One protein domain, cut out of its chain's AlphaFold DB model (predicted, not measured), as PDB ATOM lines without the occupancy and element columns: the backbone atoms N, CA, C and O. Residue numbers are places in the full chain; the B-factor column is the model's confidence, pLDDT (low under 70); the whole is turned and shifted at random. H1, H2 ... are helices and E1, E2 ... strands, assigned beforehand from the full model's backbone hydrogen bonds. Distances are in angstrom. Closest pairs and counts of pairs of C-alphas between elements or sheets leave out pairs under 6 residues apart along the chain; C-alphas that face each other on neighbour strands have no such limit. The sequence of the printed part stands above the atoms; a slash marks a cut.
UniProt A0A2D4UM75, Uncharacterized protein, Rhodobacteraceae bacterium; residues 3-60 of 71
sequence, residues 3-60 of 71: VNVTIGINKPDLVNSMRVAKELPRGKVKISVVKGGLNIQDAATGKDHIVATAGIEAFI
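What this domain is: This is residues 3 to 60 of the 71 residues of an uncharacterized protein of Rhodobacteraceae bacterium (UniProt A0A2D4UM75). A small three-stranded sheet has one short helix, H1, over one face, and the hairpin E3 and E4 prolongs it at one end into a rod. The 58 printed residues hold E1 H1 E2 E3 E4 E5 in that order, mostly strand; the sheet E2 E1 E5 is mixed. The whole is loose, radius of gyration of the C-alphas 13.4 A, spanning 47 by 17 by 17 A.

How they stand to each other: Start at E1, residues 3 to 9, the inner strand. H1, residues 17 to 23, is on the sheet, 8.6 A high, over E2, residues 28 to 35; C-alphas 21 and 29 are their closest, 6.3 A. Its O i to N i+4 pairs are within hydrogen-bond range. E1, H1, E2 form a strand-helix-strand unit, parallel neighbour strands with a helix between, its crossover right-handed; look at N 5 and O 30, 2.8 A. E3, residues 38 to 41, and E4, residues 48 to 51, form an antiparallel hairpin; see N 40 and O 49, 2.9 A. E4 runs on at 28 degrees into E5, residues 53 to 59, antiparallel to E1; see N 6 and O 55, 2.9 A.

Where its parts are: Find C-alpha 3 at (-33.234, 12.239, 40.105), where E1 begins; E2 runs 23.5 A, and E5 ends at C-alpha 59, (-37.065, 12.296, 35.260).

The domain as a whole: The C-alphas farthest apart, Ala 44 and Ile 60, are 48.0 A apart. The printed part has no cut and no long link; no printed residue is under 70 in pLDDT.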
ATOM      1  N   VAL A   3     -34.199  13.338  40.195       97.44
ATOM      2  CA  VAL A   3     -33.234  12.239  40.105       97.44
ATOM      3  C   VAL A   3     -33.458  11.315  41.288       97.44
ATOM      4  O   VAL A   3     -33.413  11.764  42.432       97.44
ATOM      5  N   ASN A   4     -33.713  10.042  41.016       97.75
ATOM      6  CA  ASN A   4     -33.702   9.016  42.046       97.75
ATOM      7  C   ASN A   4     -32.387   8.249  41.937       97.75
ATOM      8  O   ASN A   4     -31.984   7.869  40.840       97.75
ATOM      9  N   VAL A   5     -31.731   8.035  43.070       98.19
ATOM     10  CA  VAL A   5     -30.538   7.199  43.167       98.19
ATOM     11  C   VAL A   5     -30.839   6.059  44.119       98.19
ATOM     12  O   VAL A   5     -31.230   6.302  45.259       98.19
ATOM     13  N   THR A   6     -30.618   4.831  43.670       98.56
ATOM     14  CA  THR A   6     -30.664   3.645  44.527       98.56
ATOM     15  C   THR A   6     -29.269   3.051  44.619       98.56
ATOM     16  O   THR A   6     -28.677   2.733  43.592       98.56
ATOM     17  N   ILE A   7     -28.740   2.917  45.835       98.50
ATOM     18  CA  ILE A   7     -27.394   2.404  46.110       98.50
ATOM     19  C   ILE A   7     -27.519   1.061  46.826       98.50
ATOM     20  O   ILE A   7     -28.048   1.003  47.932       98.50
ATOM     21  N   GLY A   8     -27.020  -0.006  46.204       98.56
ATOM     22  CA  GLY A   8     -26.877  -1.326  46.813       98.56
ATOM     23  C   GLY A   8     -25.494  -1.495  47.438       98.56
ATOM     24  O   GLY A   8     -24.492  -1.438  46.724       98.56
ATOM     25  N   ILE A   9     -25.440  -1.716  48.753       98.50
ATOM     26  CA  ILE A   9     -24.203  -1.906  49.534       98.50
ATOM     27  C   ILE A   9     -24.465  -2.792  50.762       98.50
ATOM     28  O   ILE A   9     -25.583  -2.824  51.269       98.50
ATOM     29  N   ASN A  10     -23.462  -3.518  51.266       97.69
ATOM     30  CA  ASN A  10     -23.660  -4.498  52.342       97.69
ATOM     31  C   ASN A  10     -24.118  -3.857  53.669       97.69
ATOM     32  O   ASN A  10     -25.004  -4.395  54.335       97.69
ATOM     33  N   LYS A  11     -23.566  -2.683  54.013       97.06
ATOM     34  CA  LYS A  11     -23.884  -1.916  55.233       97.06
ATOM     35  C   LYS A  11     -24.511  -0.549  54.890       97.06
ATOM     36  O   LYS A  11     -23.799   0.455  54.916       97.06
ATOM     37  N   PRO A  12     -25.816  -0.490  54.552       97.94
ATOM     38  CA  PRO A  12     -26.492   0.742  54.128       97.94
ATOM     39  C   PRO A  12     -26.403   1.885  55.136       97.94
ATOM     40  O   PRO A  12     -26.170   3.025  54.744       97.94
ATOM     41  N   ASP A  13     -26.522   1.570  56.425       97.88
ATOM     42  CA  ASP A  13     -26.598   2.563  57.506       97.88
ATOM     43  C   ASP A  13     -25.292   3.348  57.704       97.88
ATOM     44  O   ASP A  13     -25.281   4.405  58.330       97.88
ATOM     45  N   LEU A  14     -24.184   2.856  57.142       97.25
ATOM     46  CA  LEU A  14     -22.886   3.531  57.180       97.25
ATOM     47  C   LEU A  14     -22.695   4.527  56.023       97.25
ATOM     48  O   LEU A  14     -21.681   5.225  55.973       97.25
ATOM     49  N   VAL A  15     -23.637   4.607  55.078       97.56
ATOM     50  CA  VAL A  15     -23.535   5.508  53.927       97.56
ATOM     51  C   VAL A  15     -24.030   6.906  54.280       97.56
ATOM     52  O   VAL A  15     -25.193   7.120  54.618       97.56
ATOM     53  N   ASN A  16     -23.173   7.907  54.072       97.75
ATOM     54  CA  ASN A  16     -23.577   9.308  54.132       97.75
ATOM     55  C   ASN A  16     -24.307   9.715  52.839       97.75
ATOM     56  O   ASN A  16     -23.707  10.242  51.897       97.75
ATOM     57  N   SER A  17     -25.617   9.478  52.802       96.56
ATOM     58  CA  SER A  17     -26.476   9.803  51.656       96.56
ATOM     59  C   SER A  17     -26.478  11.299  51.317       96.56
ATOM     60  O   SER A  17     -26.510  11.658  50.144       96.56
ATOM     61  N   MET A  18     -26.354  12.192  52.304       96.12
ATOM     62  CA  MET A  18     -26.275  13.635  52.044       96.12
ATOM     63  C   MET A  18     -25.012  14.020  51.275       96.12
ATOM     64  O   MET A  18     -25.069  14.892  50.410       96.12
ATOM     65  N   ARG A  19     -23.872  13.383  51.570       97.44
ATOM     66  CA  ARG A  19     -22.632  13.607  50.819       97.44
ATOM     67  C   ARG A  19     -22.788  13.140  49.378       97.44
ATOM     68  O   ARG A  19     -22.495  13.913  48.478       97.44
ATOM     69  N   VAL A  20     -23.334  11.942  49.161       95.94
ATOM     70  CA  VAL A  20     -23.584  11.428  47.803       95.94
ATOM     71  C   VAL A  20     -24.528  12.348  47.021       95.94
ATOM     72  O   VAL A  20     -24.296  12.616  45.847       95.94
ATOM     73  N   ALA A  21     -25.564  12.893  47.667       96.38
ATOM     74  CA  ALA A  21     -26.495  13.812  47.014       96.38
ATOM     75  C   ALA A  21     -25.823  15.108  46.531       96.38
ATOM     76  O   ALA A  21     -26.239  15.650  45.510       96.38
ATOM     77  N   LYS A  22     -24.784  15.584  47.232       96.94
ATOM     78  CA  LYS A  22     -24.020  16.788  46.865       96.94
ATOM     79  C   LYS A  22     -23.091  16.581  45.666       96.94
ATOM     80  O   LYS A  22     -22.775  17.557  44.999       96.94
ATOM     81  N   GLU A  23     -22.689  15.343  45.378       96.31
ATOM     82  CA  GLU A  23     -21.862  15.017  44.204       96.31
ATOM     83  C   GLU A  23     -22.650  15.119  42.888       96.31
ATOM     84  O   GLU A  23     -22.073  15.219  41.806       96.31
ATOM     85  N   LEU A  24     -23.986  15.094  42.947       95.25
ATOM     86  CA  LEU A  24     -24.806  15.221  41.750       95.25
ATOM     87  C   LEU A  24     -24.893  16.688  41.307       95.25
ATOM     88  O   LEU A  24     -25.388  17.529  42.056       95.25
ATOM     89  N   PRO A  25     -24.518  17.015  40.055       95.31
ATOM     90  CA  PRO A  25     -24.372  18.404  39.619       95.31
ATOM     91  C   PRO A  25     -25.705  19.149  39.458       95.31
ATOM     92  O   PRO A  25     -25.716  20.367  39.302       95.31
ATOM     93  N   ARG A  26     -26.840  18.435  39.407       93.56
ATOM     94  CA  ARG A  26     -28.168  19.030  39.200       93.56
ATOM     95  C   ARG A  26     -29.315  18.078  39.540       93.56
ATOM     96  O   ARG A  26     -29.175  16.859  39.512       93.56
ATOM     97  N   GLY A  27     -30.506  18.663  39.668       91.81
ATOM     98  CA  GLY A  27     -31.768  17.949  39.855       91.81
ATOM     99  C   GLY A  27     -32.206  17.892  41.316       91.81
ATOM    100  O   GLY A  27     -31.420  18.117  42.227       91.81
ATOM    101  N   LYS A  28     -33.492  17.607  41.539       95.38
ATOM    102  CA  LYS A  28     -34.004  17.306  42.883       95.38
ATOM    103  C   LYS A  28     -33.723  15.834  43.177       95.38
ATOM    104  O   LYS A  28     -34.358  14.978  42.560       95.38
ATOM    105  N   VAL A  29     -32.750  15.574  44.045       97.38
ATOM    106  CA  VAL A  29     -32.217  14.233  44.321       97.38
ATOM    107  C   VAL A  29     -32.984  13.564  45.460       97.38
ATOM    108  O   VAL A  29     -33.192  14.168  46.509       97.38
ATOM    109  N   LYS A  30     -33.348  12.295  45.272       97.69
ATOM    110  CA  LYS A  30     -33.749  11.373  46.339       97.69
ATOM    111  C   LYS A  30     -32.796  10.182  46.331       97.69
ATOM    112  O   LYS A  30     -32.649   9.550  45.289       97.69
ATOM    113  N   ILE A  31     -32.175   9.880  47.469       98.06
ATOM    114  CA  ILE A  31     -31.273   8.730  47.616       98.06
ATOM    115  C   ILE A  31     -31.932   7.669  48.490       98.06
ATOM    116  O   ILE A  31     -32.396   7.973  49.586       98.06
ATOM    117  N   SER A  32     -31.928   6.434  48.001       98.31
ATOM    118  CA  SER A  32     -32.274   5.226  48.741       98.31
ATOM    119  C   SER A  32     -31.024   4.361  48.844       98.31
ATOM    120  O   SER A  32     -30.414   4.039  47.828       98.31
ATOM    121  N   VAL A  33     -30.635   3.974  50.055       98.56
ATOM    122  CA  VAL A  33     -29.526   3.038  50.272       98.56
ATOM    123  C   VAL A  33     -30.120   1.742  50.799       98.56
ATOM    124  O   VAL A  33     -30.887   1.760  51.757       98.56
ATOM    125  N   VAL A  34     -29.816   0.630  50.139       98.38
ATOM    126  CA  VAL A  34     -30.390  -0.686  50.428       98.38
ATOM    127  C   VAL A  34     -29.294  -1.737  50.502       98.38
ATOM    128  O   VAL A  34     -28.203  -1.558  49.952       98.38
ATOM    129  N   LYS A  35     -29.585  -2.850  51.183       98.25
ATOM    130  CA  LYS A  35     -28.655  -3.976  51.247       98.25
ATOM    131  C   LYS A  35     -28.419  -4.527  49.837       98.25
ATOM    132  O   LYS A  35     -29.372  -4.820  49.122       98.25
ATOM    133  N   GLY A  36     -27.158  -4.667  49.448       97.50
ATOM    134  CA  GLY A  36     -26.750  -5.159  48.132       97.50
ATOM    135  C   GLY A  36     -25.238  -5.058  47.937       97.50
ATOM    136  O   GLY A  36     -24.495  -5.038  48.917       97.50
ATOM    137  N   GLY A  37     -24.785  -4.955  46.687       96.50
ATOM    138  CA  GLY A  37     -23.356  -4.830  46.374       96.50
ATOM    139  C   GLY A  37     -22.543  -6.062  46.787       96.50
ATOM    140  O   GLY A  37     -23.082  -7.166  46.876       96.50
ATOM    141  N   LEU A  38     -21.245  -5.870  47.032       97.56
ATOM    142  CA  LEU A  38     -20.325  -6.935  47.433       97.56
ATOM    143  C   LEU A  38     -19.266  -6.407  48.410       97.56
ATOM    144  O   LEU A  38     -18.689  -5.347  48.187       97.56
ATOM    145  N   ASN A  39     -18.978  -7.183  49.455       96.31
ATOM    146  CA  ASN A  39     -17.788  -7.004  50.283       96.31
ATOM    147  C   ASN A  39     -16.858  -8.191  50.034       96.31
ATOM    148  O   ASN A  39     -17.295  -9.337  50.130       96.31
ATOM    149  N   ILE A  40     -15.595  -7.913  49.728       95.94
ATOM    150  CA  ILE A  40     -14.543  -8.916  49.574       95.94
ATOM    151  C   ILE A  40     -13.606  -8.742  50.759       95.94
ATOM    152  O   ILE A  40     -12.955  -7.706  50.884       95.94
ATOM    153  N   GLN A  41     -13.567  -9.738  51.635       95.31
ATOM    154  CA  GLN A  41     -12.693  -9.712  52.795       95.31
ATOM    155  C   GLN A  41     -11.260 -10.040  52.364       95.31
ATOM    156  O   GLN A  41     -11.007 -11.092  51.780       95.31
ATOM    157  N   ASP A  42     -10.326  -9.146  52.664       95.12
ATOM    158  CA  ASP A  42      -8.900  -9.396  52.509       95.12
ATOM    159  C   ASP A  42      -8.359 -10.047  53.787       95.12
ATOM    160  O   ASP A  42      -8.259  -9.417  54.843       95.12
ATOM    161  N   ALA A  43      -8.004 -11.328  53.687       93.06
ATOM    162  CA  ALA A  43      -7.480 -12.104  54.805       93.06
ATOM    163  C   ALA A  43      -6.099 -11.624  55.288       93.06
ATOM    164  O   ALA A  43      -5.766 -11.833  56.452       93.06
ATOM    165  N   ALA A  44      -5.300 -10.980  54.432       94.50
ATOM    166  CA  ALA A  44      -3.964 -10.514  54.798       94.50
ATOM    167  C   ALA A  44      -4.014  -9.210  55.607       94.50
ATOM    168  O   ALA A  44      -3.212  -9.014  56.519       94.50
ATOM    169  N   THR A  45      -4.953  -8.317  55.287       94.50
ATOM    170  CA  THR A  45      -5.073  -7.005  55.949       94.50
ATOM    171  C   THR A  45      -6.220  -6.922  56.955       94.50
ATOM    172  O   THR A  45      -6.285  -5.963  57.728       94.50
ATOM    173  N   GLY A  46      -7.133  -7.897  56.950       93.38
ATOM    174  CA  GLY A  46      -8.342  -7.907  57.775       93.38
ATOM    175  C   GLY A  46      -9.375  -6.848  57.374       93.38
ATOM    176  O   GLY A  46     -10.305  -6.588  58.138       93.38
ATOM    177  N   LYS A  47      -9.213  -6.204  56.210       94.44
ATOM    178  CA  LYS A  47     -10.106  -5.149  55.711       94.44
ATOM    179  C   LYS A  47     -11.044  -5.683  54.633       94.44
ATOM    180  O   LYS A  47     -10.716  -6.616  53.912       94.44
ATOM    181  N   ASP A  48     -12.187  -5.023  54.482       94.69
ATOM    182  CA  ASP A  48     -13.109  -5.286  53.380       94.69
ATOM    183  C   ASP A  48     -12.818  -4.346  52.205       94.69
ATOM    184  O   ASP A  48     -12.806  -3.121  52.361       94.69
ATOM    185  N   HIS A  49     -12.693  -4.903  51.003       96.06
ATOM    186  CA  HIS A  49     -12.901  -4.160  49.767       96.06
ATOM    187  C   HIS A  49     -14.400  -4.098  49.478       96.06
ATOM    188  O   HIS A  49     -15.068  -5.127  49.371       96.06
ATOM    189  N   ILE A  50     -14.940  -2.886  49.365       96.69
ATOM    190  CA  ILE A  50     -16.379  -2.656  49.235       96.69
ATOM    191  C   ILE A  50     -16.708  -2.229  47.806       96.69
ATOM    192  O   ILE A  50     -16.178  -1.236  47.312       96.69
ATOM    193  N   VAL A  51     -17.634  -2.945  47.167       97.62
ATOM    194  CA  VAL A  51     -18.218  -2.602  45.867       97.62
ATOM    195  C   VAL A  51     -19.680  -2.215  46.077       97.62
ATOM    196  O   VAL A  51     -20.505  -3.039  46.478       97.62
ATOM    197  N   ALA A  52     -20.005  -0.954  45.792       98.00
ATOM    198  CA  ALA A  52     -21.371  -0.445  45.804       98.00
ATOM    199  C   ALA A  52     -21.885  -0.261  44.371       98.00
ATOM    200  O   ALA A  52     -21.175   0.270  43.518       98.00
ATOM    201  N   THR A  53     -23.133  -0.647  44.121       98.25
ATOM    202  CA  THR A  53     -23.794  -0.462  42.819       98.25
ATOM    203  C   THR A  53     -24.820   0.655  42.928       98.25
ATOM    204  O   THR A  53     -25.628   0.643  43.853       98.25
ATOM    205  N   ALA A  54     -24.828   1.596  41.983       97.62
ATOM    206  CA  ALA A  54     -25.793   2.691  41.955       97.62
ATOM    207  C   ALA A  54     -26.629   2.676  40.667       97.62
ATOM    208  O   ALA A  54     -26.086   2.737  39.566       97.62
ATOM    209  N   GLY A  55     -27.953   2.638  40.810       98.00
ATOM    210  CA  GLY A  55     -28.903   2.921  39.735       98.00
ATOM    211  C   GLY A  55     -29.356   4.377  39.808       98.00
ATOM    212  O   GLY A  55     -29.773   4.829  40.875       98.00
ATOM    213  N   ILE A  56     -29.262   5.112  38.696       97.06
ATOM    214  CA  ILE A  56     -29.614   6.538  38.622       97.06
ATOM    215  C   ILE A  56     -30.719   6.736  37.588       97.06
ATOM    216  O   ILE A  56     -30.520   6.530  36.394       97.06
ATOM    217  N   GLU A  57     -31.877   7.195  38.050       97.25
ATOM    218  CA  GLU A  57     -33.059   7.427  37.224       97.25
ATOM    219  C   GLU A  57     -33.324   8.934  37.117       97.25
ATOM    220  O   GLU A  57     -33.589   9.605  38.121       97.25
ATOM    221  N   ALA A  58     -33.273   9.481  35.901       94.94
ATOM    222  CA  ALA A  58     -33.516  10.897  35.641       94.94
ATOM    223  C   ALA A  58     -34.902  11.121  35.023       94.94
ATOM    224  O   ALA A  58     -35.223  10.605  33.957       94.94
ATOM    225  N   PHE A  59     -35.704  11.964  35.669       93.25
ATOM    226  CA  PHE A  59     -37.065  12.296  35.260       93.25
ATOM    227  C   PHE A  59     -37.172  13.772  34.876       93.25
ATOM    228  O   PHE A  59     -36.714  14.669  35.599       93.25
ATOM    229  N   ILE A  60     -37.849  14.045  33.765       89.75
ATOM    230  CA  ILE A  60     -38.207  15.393  33.320       89.75
ATOM    231  C   ILE A  60     -39.726  15.521  33.403       89.75
ATOM    232  O   ILE A  60     -40.447  14.631  32.967       89.75
TER     233      ILE A  60